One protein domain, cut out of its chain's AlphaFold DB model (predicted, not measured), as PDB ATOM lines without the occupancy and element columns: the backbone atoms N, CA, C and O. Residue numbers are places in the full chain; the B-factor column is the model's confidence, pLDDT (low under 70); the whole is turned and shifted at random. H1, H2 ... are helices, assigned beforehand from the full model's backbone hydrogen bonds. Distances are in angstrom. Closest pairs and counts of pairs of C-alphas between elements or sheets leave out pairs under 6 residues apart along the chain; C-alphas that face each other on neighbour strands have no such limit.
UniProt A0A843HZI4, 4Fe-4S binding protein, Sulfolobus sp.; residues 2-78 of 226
ATOM      1  N   GLU A   2     140.850 272.802 262.757       57.97
ATOM      2  CA  GLU A   2     140.736 272.012 261.523       57.97
ATOM      3  C   GLU A   2     142.090 271.418 261.095       57.97
ATOM      4  O   GLU A   2     142.198 270.203 260.961       57.97
ATOM      5  N   ASP A   3     143.160 272.221 261.113       61.56
ATOM      6  CA  ASP A   3     144.519 271.782 260.735       61.56
ATOM      7  C   ASP A   3     145.058 270.617 261.586       61.56
ATOM      8  O   ASP A   3     145.788 269.746 261.115       61.56
ATOM      9  N   LEU A   4     144.688 270.573 262.873       62.59
ATOM     10  CA  LEU A   4     145.090 269.492 263.780       62.59
ATOM     11  C   LEU A   4     144.385 268.171 263.440       62.59
ATOM     12  O   LEU A   4     145.007 267.116 263.559       62.59
ATOM     13  N   LYS A   5     143.122 268.221 262.994       67.31
ATOM     14  CA  LYS A   5     142.385 267.030 262.546       67.31
ATOM     15  C   LYS A   5     142.956 266.491 261.236       67.31
ATOM     16  O   LYS A   5     143.025 265.274 261.072       67.31
ATOM     17  N   ASP A   6     143.416 267.367 260.349       77.56
ATOM     18  CA  ASP A   6     144.039 266.962 259.085       77.56
ATOM     19  C   ASP A   6     145.403 266.299 259.299       77.56
ATOM     20  O   ASP A   6     145.697 265.271 258.690       77.56
ATOM     21  N   ILE A   7     146.208 266.793 260.247       79.94
ATOM     22  CA  ILE A   7     147.466 266.135 260.634       79.94
ATOM     23  C   ILE A   7     147.207 264.760 261.271       79.94
ATOM     24  O   ILE A   7     147.946 263.810 261.007       79.94
ATOM     25  N   GLU A   8     146.184 264.632 262.120       79.69
ATOM     26  CA  GLU A   8     145.813 263.350 262.733       79.69
ATOM     27  C   GLU A   8     145.377 262.321 261.682       79.69
ATOM     28  O   GLU A   8     145.868 261.189 261.704       79.69
ATOM     29  N   LYS A   9     144.526 262.720 260.728       81.50
ATOM     30  CA  LYS A   9     144.120 261.868 259.601       81.50
ATOM     31  C   LYS A   9     145.310 261.454 258.748       81.50
ATOM     32  O   LYS A   9     145.487 260.264 258.501       81.50
ATOM     33  N   LYS A  10     146.178 262.402 258.391       84.50
ATOM     34  CA  LYS A  10     147.377 262.123 257.596       84.50
ATOM     35  C   LYS A  10     148.294 261.100 258.273       84.50
ATOM     36  O   LYS A  10     148.751 260.161 257.633       84.50
ATOM     37  N   ARG A  11     148.508 261.215 259.590       82.94
ATOM     38  CA  ARG A  11     149.293 260.226 260.356       82.94
ATOM     39  C   ARG A  11     148.656 258.838 260.339       82.94
ATOM     40  O   ARG A  11     149.368 257.849 260.211       82.94
ATOM     41  N   LEU A  12     147.332 258.756 260.479       84.12
ATOM     42  CA  LEU A  12     146.590 257.495 260.374       84.12
ATOM     43  C   LEU A  12     146.726 256.881 258.974       84.12
ATOM     44  O   LEU A  12     146.931 255.675 258.845       84.12
ATOM     45  N   GLU A  13     146.662 257.693 257.923       85.25
ATOM     46  CA  GLU A  13     146.842 257.254 256.536       85.25
ATOM     47  C   GLU A  13     148.258 256.730 256.270       85.25
ATOM     48  O   GLU A  13     148.393 255.661 255.673       85.25
ATOM     49  N   GLU A  14     149.285 257.398 256.799       85.75
ATOM     50  CA  GLU A  14     150.700 257.017 256.664       85.75
ATOM     51  C   GLU A  14     151.074 255.728 257.418       85.75
ATOM     52  O   GLU A  14     152.068 255.087 257.077       85.75
ATOM     53  N   LEU A  15     150.290 255.303 258.419       84.75
ATOM     54  CA  LEU A  15     150.560 254.044 259.119       84.75
ATOM     55  C   LEU A  15     150.502 252.844 258.154       84.75
ATOM     56  O   LEU A  15     149.604 252.763 257.310       84.75
ATOM     57  N   PRO A  16     151.397 251.856 258.297       85.50
ATOM     58  CA  PRO A  16     151.301 250.631 257.517       85.50
ATOM     59  C   PRO A  16     150.002 249.879 257.845       85.50
ATOM     60  O   PRO A  16     149.498 249.940 258.965       85.50
ATOM     61  N   LYS A  17     149.439 249.179 256.850       87.12
ATOM     62  CA  LYS A  17     148.217 248.364 257.019       87.12
ATOM     63  C   LYS A  17     148.480 247.044 257.739       87.12
ATOM     64  O   LYS A  17     147.571 246.498 258.355       87.12
ATOM     65  N   TYR A  18     149.710 246.547 257.657       89.56
ATOM     66  CA  TYR A  18     150.128 245.284 258.248       89.56
ATOM     67  C   TYR A  18     151.435 245.461 259.007       89.56
ATOM     68  O   TYR A  18     152.247 246.329 258.671       89.56
ATOM     69  N   PHE A  19     151.653 244.628 260.023       89.75
ATOM     70  CA  PHE A  19     152.955 244.533 260.662       89.75
ATOM     71  C   PHE A  19     153.997 244.080 259.623       89.75
ATOM     72  O   PHE A  19     153.692 243.181 258.830       89.75
ATOM     73  N   PRO A  20     155.205 244.678 259.605       91.81
ATOM     74  CA  PRO A  20     156.209 244.415 258.578       91.81
ATOM     75  C   PRO A  20     156.448 242.924 258.332       91.81
ATOM     76  O   PRO A  20     156.560 242.149 259.280       91.81
ATOM     77  N   ALA A  21     156.538 242.546 257.055       90.88
ATOM     78  CA  ALA A  21     156.753 241.170 256.612       90.88
ATOM     79  C   ALA A  21     155.696 240.149 257.086       90.88
ATOM     80  O   ALA A  21     155.980 238.959 257.122       90.88
ATOM     81  N   SER A  22     154.479 240.565 257.450       90.50
ATOM     82  CA  SER A  22     153.434 239.652 257.933       90.50
ATOM     83  C   SER A  22     152.040 240.030 257.430       90.50
ATOM     84  O   SER A  22     151.818 241.146 256.969       90.50
ATOM     85  N   ASN A  23     151.076 239.126 257.618       87.81
ATOM     86  CA  ASN A  23     149.653 239.388 257.372       87.81
ATOM     87  C   ASN A  23     148.912 239.920 258.613       87.81
ATOM     88  O   ASN A  23     147.683 239.958 258.622       87.81
ATOM     89  N   LEU A  24     149.626 240.300 259.679       88.19
ATOM     90  CA  LEU A  24     148.991 240.809 260.892       88.19
ATOM     91  C   LEU A  24     148.488 242.236 260.663       88.19
ATOM     92  O   LEU A  24     149.308 243.118 260.405       88.19
ATOM     93  N   PRO A  25     147.176 242.490 260.761       88.06
ATOM     94  CA  PRO A  25     146.622 243.804 260.479       88.06
ATOM     95  C   PRO A  25     146.993 244.814 261.570       88.06
ATOM     96  O   PRO A  25     146.958 244.520 262.765       88.06
ATOM     97  N   ILE A  26     147.305 246.036 261.145       87.31
ATOM     98  CA  ILE A  26     147.388 247.208 262.015       87.31
ATOM     99  C   ILE A  26     146.075 247.964 261.864       87.31
ATOM    100  O   ILE A  26     145.775 248.542 260.817       87.31
ATOM    101  N   TYR A  27     145.287 247.958 262.932       86.56
ATOM    102  CA  TYR A  27     143.998 248.628 262.954       86.56
ATOM    103  C   TYR A  27     144.180 250.131 263.156       86.56
ATOM    104  O   TYR A  27     144.707 250.594 264.169       86.56
ATOM    105  N   LYS A  28     143.744 250.895 262.156       86.06
ATOM    106  CA  LYS A  28     143.782 252.357 262.140       86.06
ATOM    107  C   LYS A  28     142.492 252.883 262.747       86.06
ATOM    108  O   LYS A  28     141.467 252.915 262.074       86.06
ATOM    109  N   VAL A  29     142.545 253.268 264.016       84.38
ATOM    110  CA  VAL A  29     141.369 253.736 264.753       84.38
ATOM    111  C   VAL A  29     141.599 255.170 265.204       84.38
ATOM    112  O   VAL A  29     142.658 255.498 265.744       84.38
ATOM    113  N   ASP A  30     140.623 256.040 264.952       81.62
ATOM    114  CA  ASP A  30     140.662 257.407 265.454       81.62
ATOM    115  C   ASP A  30     140.337 257.454 266.960       81.62
ATOM    116  O   ASP A  30     139.965 256.463 267.594       81.62
ATOM    117  N   LYS A  31     140.475 258.633 267.573       80.19
ATOM    118  CA  LYS A  31     140.219 258.799 269.013       80.19
ATOM    119  C   LYS A  31     138.783 258.452 269.428       80.19
ATOM    120  O   LYS A  31     138.565 258.168 270.603       80.19
ATOM    121  N   LYS A  32     137.810 258.531 268.515       78.50
ATOM    122  CA  LYS A  32     136.399 258.260 268.818       78.50
ATOM    123  C   LYS A  32     136.115 256.763 268.749       78.50
ATOM    124  O   LYS A  32     135.580 256.219 269.707       78.50
ATOM    125  N   GLY A  33     136.568 256.106 267.684       77.06
ATOM    126  CA  GLY A  33     136.421 254.669 267.474       77.06
ATOM    127  C   GLY A  33     137.217 253.822 268.465       77.06
ATOM    128  O   GLY A  33     136.854 252.678 268.701       77.06
ATOM    129  N   LEU A  34     138.260 254.368 269.108       78.56
ATOM    130  CA  LEU A  34     139.068 253.612 270.075       78.56
ATOM    131  C   LEU A  34     138.247 253.106 271.273       78.56
ATOM    132  O   LEU A  34     138.593 252.083 271.853       78.56
ATOM    133  N   LYS A  35     137.169 253.807 271.646       76.19
ATOM    134  CA  LYS A  35     136.298 253.411 272.767       76.19
ATOM    135  C   LYS A  35     135.446 252.177 272.468       76.19
ATOM    136  O   LYS A  35     135.036 251.501 273.401       76.19
ATOM    137  N   GLU A  36     135.179 251.917 271.194       75.75
ATOM    138  CA  GLU A  36     134.293 250.847 270.721       75.75
ATOM    139  C   GLU A  36     135.085 249.692 270.088       75.75
ATOM    140  O   GLU A  36     134.516 248.671 269.710       75.75
ATOM    141  N   PHE A  37     136.405 249.846 269.953       79.38
ATOM    142  CA  PHE A  37     137.249 248.905 269.237       79.38
ATOM    143  C   PHE A  37     137.855 247.848 270.165       79.38
ATOM    144  O   PHE A  37     138.764 248.131 270.945       79.38
ATOM    145  N   GLU A  38     137.401 246.603 270.026       76.19
ATOM    146  CA  GLU A  38     138.002 245.452 270.701       76.19
ATOM    147  C   GLU A  38     139.030 244.751 269.806       76.19
ATOM    148  O   GLU A  38     138.729 244.263 268.715       76.19
ATOM    149  N   VAL A  39     140.272 244.664 270.289       73.88
ATOM    150  CA  VAL A  39     141.340 243.924 269.609       73.88
ATOM    151  C   VAL A  39     141.306 242.465 270.047       73.88
ATOM    152  O   VAL A  39     141.677 242.137 271.175       73.88
ATOM    153  N   GLN A  40     140.978 241.567 269.123       71.69
ATOM    154  CA  GLN A  40     141.203 240.136 269.310       71.69
ATOM    155  C   GLN A  40     142.677 239.807 269.038       71.69
ATOM    156  O   GLN A  40     143.083 239.572 267.902       71.69
ATOM    157  N   ASN A  41     143.506 239.835 270.085       73.50
ATOM    158  CA  ASN A  41     144.914 239.460 269.984       73.50
ATOM    159  C   ASN A  41     145.124 238.003 270.414       73.50
ATOM    160  O   ASN A  41     145.018 237.676 271.593       73.50
ATOM    161  N   THR A  42     145.486 237.149 269.462       81.44
ATOM    162  CA  THR A  42     145.807 235.732 269.695       81.44
ATOM    163  C   THR A  42     147.273 235.503 270.077       81.44
ATOM    164  O   THR A  42     147.640 234.406 270.492       81.44
ATOM    165  N   LEU A  43     148.129 236.525 269.962       85.44
ATOM    166  CA  LEU A  43     149.558 236.411 270.235       85.44
ATOM    167  C   LEU A  43     149.879 236.695 271.704       85.44
ATOM    168  O   LEU A  43     149.447 237.698 272.283       85.44
ATOM    169  N   LYS A  44     150.741 235.855 272.291       87.81
ATOM    170  CA  LYS A  44     151.267 236.059 273.645       87.81
ATOM    171  C   LYS A  44     152.020 237.391 273.727       87.81
ATOM    172  O   LYS A  44     152.850 237.708 272.870       87.81
ATOM    173  N   LYS A  45     151.757 238.167 274.782       87.69
ATOM    174  CA  LYS A  45     152.501 239.399 275.082       87.69
ATOM    175  C   LYS A  45     153.942 239.059 275.479       87.69
ATOM    176  O   LYS A  45     154.159 238.096 276.210       87.69
ATOM    177  N   SER A  46     154.892 239.874 275.031       91.06
ATOM    178  CA  SER A  46     156.298 239.790 275.446       91.06
ATOM    179  C   SER A  46     156.715 241.069 276.146       91.06
ATOM    180  O   SER A  46     156.247 242.153 275.792       91.06
ATOM    181  N   LEU A  47     157.580 240.927 277.144       91.00
ATOM    182  CA  LEU A  47     158.176 242.049 277.853       91.00
ATOM    183  C   LEU A  47     159.388 242.548 277.067       91.00
ATOM    184  O   LEU A  47     160.164 241.745 276.550       91.00
ATOM    185  N   ILE A  48     159.534 243.870 276.973       89.94
ATOM    186  CA  ILE A  48     160.739 244.481 276.407       89.94
ATOM    187  C   ILE A  48     161.890 244.212 277.390       89.94
ATOM    188  O   ILE A  48     161.732 244.549 278.565       89.94
ATOM    189  N   PRO A  49     163.020 243.635 276.946       89.31
ATOM    190  CA  PRO A  49     164.162 243.365 277.813       89.31
ATOM    191  C   PRO A  49     164.729 244.639 278.448       89.31
ATOM    192  O   PRO A  49     164.834 245.677 277.788       89.31
ATOM    193  N   GLU A  50     165.116 244.563 279.724       87.00
ATOM    194  CA  GLU A  50     165.683 245.701 280.468       87.00
ATOM    195  C   GLU A  50     167.081 246.098 279.968       87.00
ATOM    196  O   GLU A  50     167.470 247.264 280.046       87.00
ATOM    197  N   ASP A  51     167.824 245.145 279.404       87.06
ATOM    198  CA  ASP A  51     169.158 245.328 278.833       87.06
ATOM    199  C   ASP A  51     169.136 245.939 277.420       87.06
ATOM    200  O   ASP A  51     170.186 246.300 276.874       87.06
ATOM    201  N   LEU A  52     167.951 246.120 276.823       85.69
ATOM    202  CA  LEU A  52     167.818 246.745 275.516       85.69
ATOM    203  C   LEU A  52     168.363 248.182 275.562       85.69
ATOM    204  O   LEU A  52     167.857 249.057 276.261       85.69
ATOM    205  N   SER A  53     169.395 248.466 274.764       81.06
ATOM    206  CA  SER A  53     170.032 249.787 274.750       81.06
ATOM    207  C   SER A  53     169.101 250.866 274.183       81.06
ATOM    208  O   SER A  53     168.942 251.025 272.967       81.06
ATOM    209  N   LEU A  54     168.505 251.657 275.081       79.12
ATOM    210  CA  LEU A  54     167.573 252.744 274.755       79.12
ATOM    211  C   LEU A  54     168.212 254.143 274.765       79.12
ATOM    212  O   LEU A  54     167.489 255.135 274.757       79.12
ATOM    213  N   LYS A  55     169.550 254.254 274.772       76.94
ATOM    214  CA  LYS A  55     170.254 255.548 274.898       76.94
ATOM    215  C   LYS A  55     170.049 256.457 273.677       76.94
ATOM    216  O   LYS A  55     169.224 257.361 273.691       76.94
ATOM    217  N   LYS A  56     170.819 256.232 272.606       75.56
ATOM    218  CA  LYS A  56     170.887 257.149 271.450       75.56
ATOM    219  C   LYS A  56     169.806 256.884 270.396       75.56
ATOM    220  O   LYS A  56     169.394 257.802 269.696       75.56
ATOM    221  N   TYR A  57     169.332 255.642 270.292       86.31
ATOM    222  CA  TYR A  57     168.441 255.194 269.216       86.31
ATOM    223  C   TYR A  57     167.183 254.494 269.743       86.31
ATOM    224  O   TYR A  57     166.716 253.539 269.134       86.31
ATOM    225  N   ARG A  58     166.611 254.980 270.857       87.19
ATOM    226  CA  ARG A  58     165.501 254.338 271.591       87.19
ATOM    227  C   ARG A  58     164.414 253.735 270.698       87.19
ATOM    228  O   ARG A  58     164.152 252.541 270.779       87.19
ATOM    229  N   ARG A  59     163.788 254.552 269.841       90.31
ATOM    230  CA  ARG A  59     162.688 254.103 268.966       90.31
ATOM    231  C   ARG A  59     163.143 253.021 267.987       90.31
ATOM    232  O   ARG A  59     162.414 252.066 267.759       90.31
ATOM    233  N   ARG A  60     164.359 253.153 267.449       92.62
ATOM    234  CA  ARG A  60     164.920 252.179 266.512       92.62
ATOM    235  C   ARG A  60     165.258 250.862 267.204       92.62
ATOM    236  O   ARG A  60     164.909 249.825 266.667       92.62
ATOM    237  N   SER A  61     165.852 250.899 268.397       92.38
ATOM    238  CA  SER A  61     166.143 249.697 269.187       92.38
ATOM    239  C   SER A  61     164.871 248.901 269.489       92.38
ATOM    240  O   SER A  61     164.843 247.696 269.272       92.38
ATOM    241  N   VAL A  62     163.800 249.580 269.921       92.88
ATOM    242  CA  VAL A  62     162.503 248.934 270.193       92.88
ATOM    243  C   VAL A  62     161.885 248.370 268.915       92.88
ATOM    244  O   VAL A  62     161.352 247.268 268.941       92.88
ATOM    245  N   TYR A  63     161.978 249.091 267.796       92.88
ATOM    246  CA  TYR A  63     161.462 248.604 266.518       92.88
ATOM    247  C   TYR A  63     162.184 247.335 266.047       92.88
ATOM    248  O   TYR A  63     161.530 246.357 265.701       92.88
ATOM    249  N   LEU A  64     163.519 247.321 266.094       93.00
ATOM    250  CA  LEU A  64     164.309 246.145 265.722       93.00
ATOM    251  C   LEU A  64     164.055 244.962 266.659       93.00
ATOM    252  O   LEU A  64     163.921 243.837 266.189       93.00
ATOM    253  N   TRP A  65     163.922 245.217 267.964       93.62
ATOM    254  CA  TRP A  65     163.510 244.189 268.919       93.62
ATOM    255  C   TRP A  65     162.129 243.619 268.576       93.62
ATOM    256  O   TRP A  65     161.964 242.406 268.561       93.62
ATOM    257  N   ALA A  66     161.152 244.470 268.246       92.62
ATOM    258  CA  ALA A  66     159.814 244.016 267.883       92.62
ATOM    259  C   ALA A  66     159.823 243.156 266.609       92.62
ATOM    260  O   ALA A  66     159.102 242.166 266.549       92.62
ATOM    261  N   LEU A  67     160.640 243.499 265.607       93.25
ATOM    262  CA  LEU A  67     160.810 242.681 264.400       93.25
ATOM    263  C   LEU A  67     161.378 241.290 264.728       93.25
ATOM    264  O   LEU A  67     160.840 240.291 264.254       93.25
ATOM    265  N   GLU A  68     162.416 241.221 265.566       91.88
ATOM    266  CA  GLU A  68     163.027 239.948 265.975       91.88
ATOM    267  C   GLU A  68     162.072 239.108 266.837       91.88
ATOM    268  O   GLU A  68     161.911 237.913 266.618       91.88
ATOM    269  N   GLU A  69     161.367 239.735 267.777       92.44
ATOM    270  CA  GLU A  69     160.397 239.046 268.629       92.44
ATOM    271  C   GLU A  69     159.220 238.492 267.818       92.44
ATOM    272  O   GLU A  69     158.722 237.398 268.083       92.44
ATOM    273  N   MET A  70     158.776 239.228 266.799       91.19
ATOM    274  CA  MET A  70     157.685 238.790 265.932       91.19
ATOM    275  C   MET A  70     158.083 237.643 265.012       91.19
ATOM    276  O   MET A  70     157.258 236.764 264.765       91.19
ATOM    277  N   LYS A  71     159.348 237.578 264.589       90.94
ATOM    278  CA  LYS A  71     159.896 236.434 263.849       90.94
ATOM    279  C   LYS A  71     159.733 235.112 264.610       90.94
ATOM    280  O   LYS A  71     159.519 234.077 263.988       90.94
ATOM    281  N   ASN A  72     159.767 235.149 265.945       90.44
ATOM    282  CA  ASN A  72     159.580 233.969 266.798       90.44
ATOM    283  C   ASN A  72     158.105 233.571 266.991       90.44
ATOM    284  O   ASN A  72     157.825 232.503 267.533       90.44
ATOM    285  N   LYS A  73     157.154 234.422 266.590       90.31
ATOM    286  CA  LYS A  73     155.717 234.235 266.852       90.31
ATOM    287  C   LYS A  73     154.895 233.975 265.604       90.31
ATOM    288  O   LYS A  73     153.871 233.302 265.682       90.31
ATOM    289  N   VAL A  74     155.301 234.545 264.477       90.62
ATOM    290  CA  VAL A  74     154.583 234.441 263.209       90.62
ATOM    291  C   VAL A  74     155.543 234.176 262.064       90.62
ATOM    292  O   VAL A  74     156.708 234.568 262.099       90.62
ATOM    293  N   LYS A  75     155.039 233.521 261.017       90.50
ATOM    294  CA  LYS A  75     155.790 233.339 259.778       90.50
ATOM    295  C   LYS A  75     155.917 234.689 259.075       90.50
ATOM    296  O   LYS A  75     154.905 235.264 258.677       90.50
ATOM    297  N   LEU A  76     157.151 235.165 258.939       90.75
ATOM    298  CA  LEU A  76     157.466 236.396 258.224       90.75
ATOM    299  C   LEU A  76     157.910 236.095 256.791       90.75
ATOM    300  O   LEU A  76     158.589 235.099 256.542       90.75
ATOM    301  N   ASP A  77     157.514 236.955 255.857       93.69
ATOM    302  CA  ASP A  77     157.987 236.934 254.475       93.69
ATOM    303  C   ASP A  77     159.375 237.580 254.387       93.69
ATOM    304  O   ASP A  77     159.550 238.784 254.578       93.69
ATOM    305  N   GLU A  78     160.380 236.764 254.090       93.56
ATOM    306  CA  GLU A  78     161.771 237.193 253.987       93.56
ATOM    307  C   GLU A  78     162.037 238.187 252.844       93.56
ATOM    308  O   GLU A  78     162.992 238.972 252.926       93.56
TER     309      GLU A  78
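Overview. This is residues 2 to 78 of the 226 residues of the protein "4Fe-4S binding protein" of Sulfolobus sp. (UniProt A0A843HZI4). There is little regular structure here: two separate helices, H1 and H2, at opposite ends of a loose, looping chain path. From H1 the long link runs toward H2, folds back through residues 24 to 36, then returns along residues 37 to 47 to the side of H2. The printed part has 77 residues with two named helices, H1 then H2, and no named strand; the class is all helix, with only 27 residues in named elements. It is loose, with a radius of gyration of the C-alphas of 15.2 A and spans of 42 by 32 by 25 A.

Arrangement. H1, residues 2 to 14, is apart from H2, residues 58 to 71. Every O i to N i+4 pair is within hydrogen-bond range in H1 and H2.

Along the chain. H1 begins at C-alpha 2 (140.736, 272.012, 261.523) and is 18.6 A long from first to last C-alpha. H2, 20.3 A long, ends at C-alpha 71 (159.896, 236.434, 263.849).

Size, cuts and confidence. The C-alphas farthest apart, of Glu 2 and Asn 72, are 42.8 A apart. The printed part has no cut. The link H1 to H2 is long, 43 residues. Residues 2 to 7, in H1, and 55 to 60, of which 58 to 60 belong to H2, stand free. Mean pLDDT of the printed part is 84.7; residues 2 to 5 are under 70.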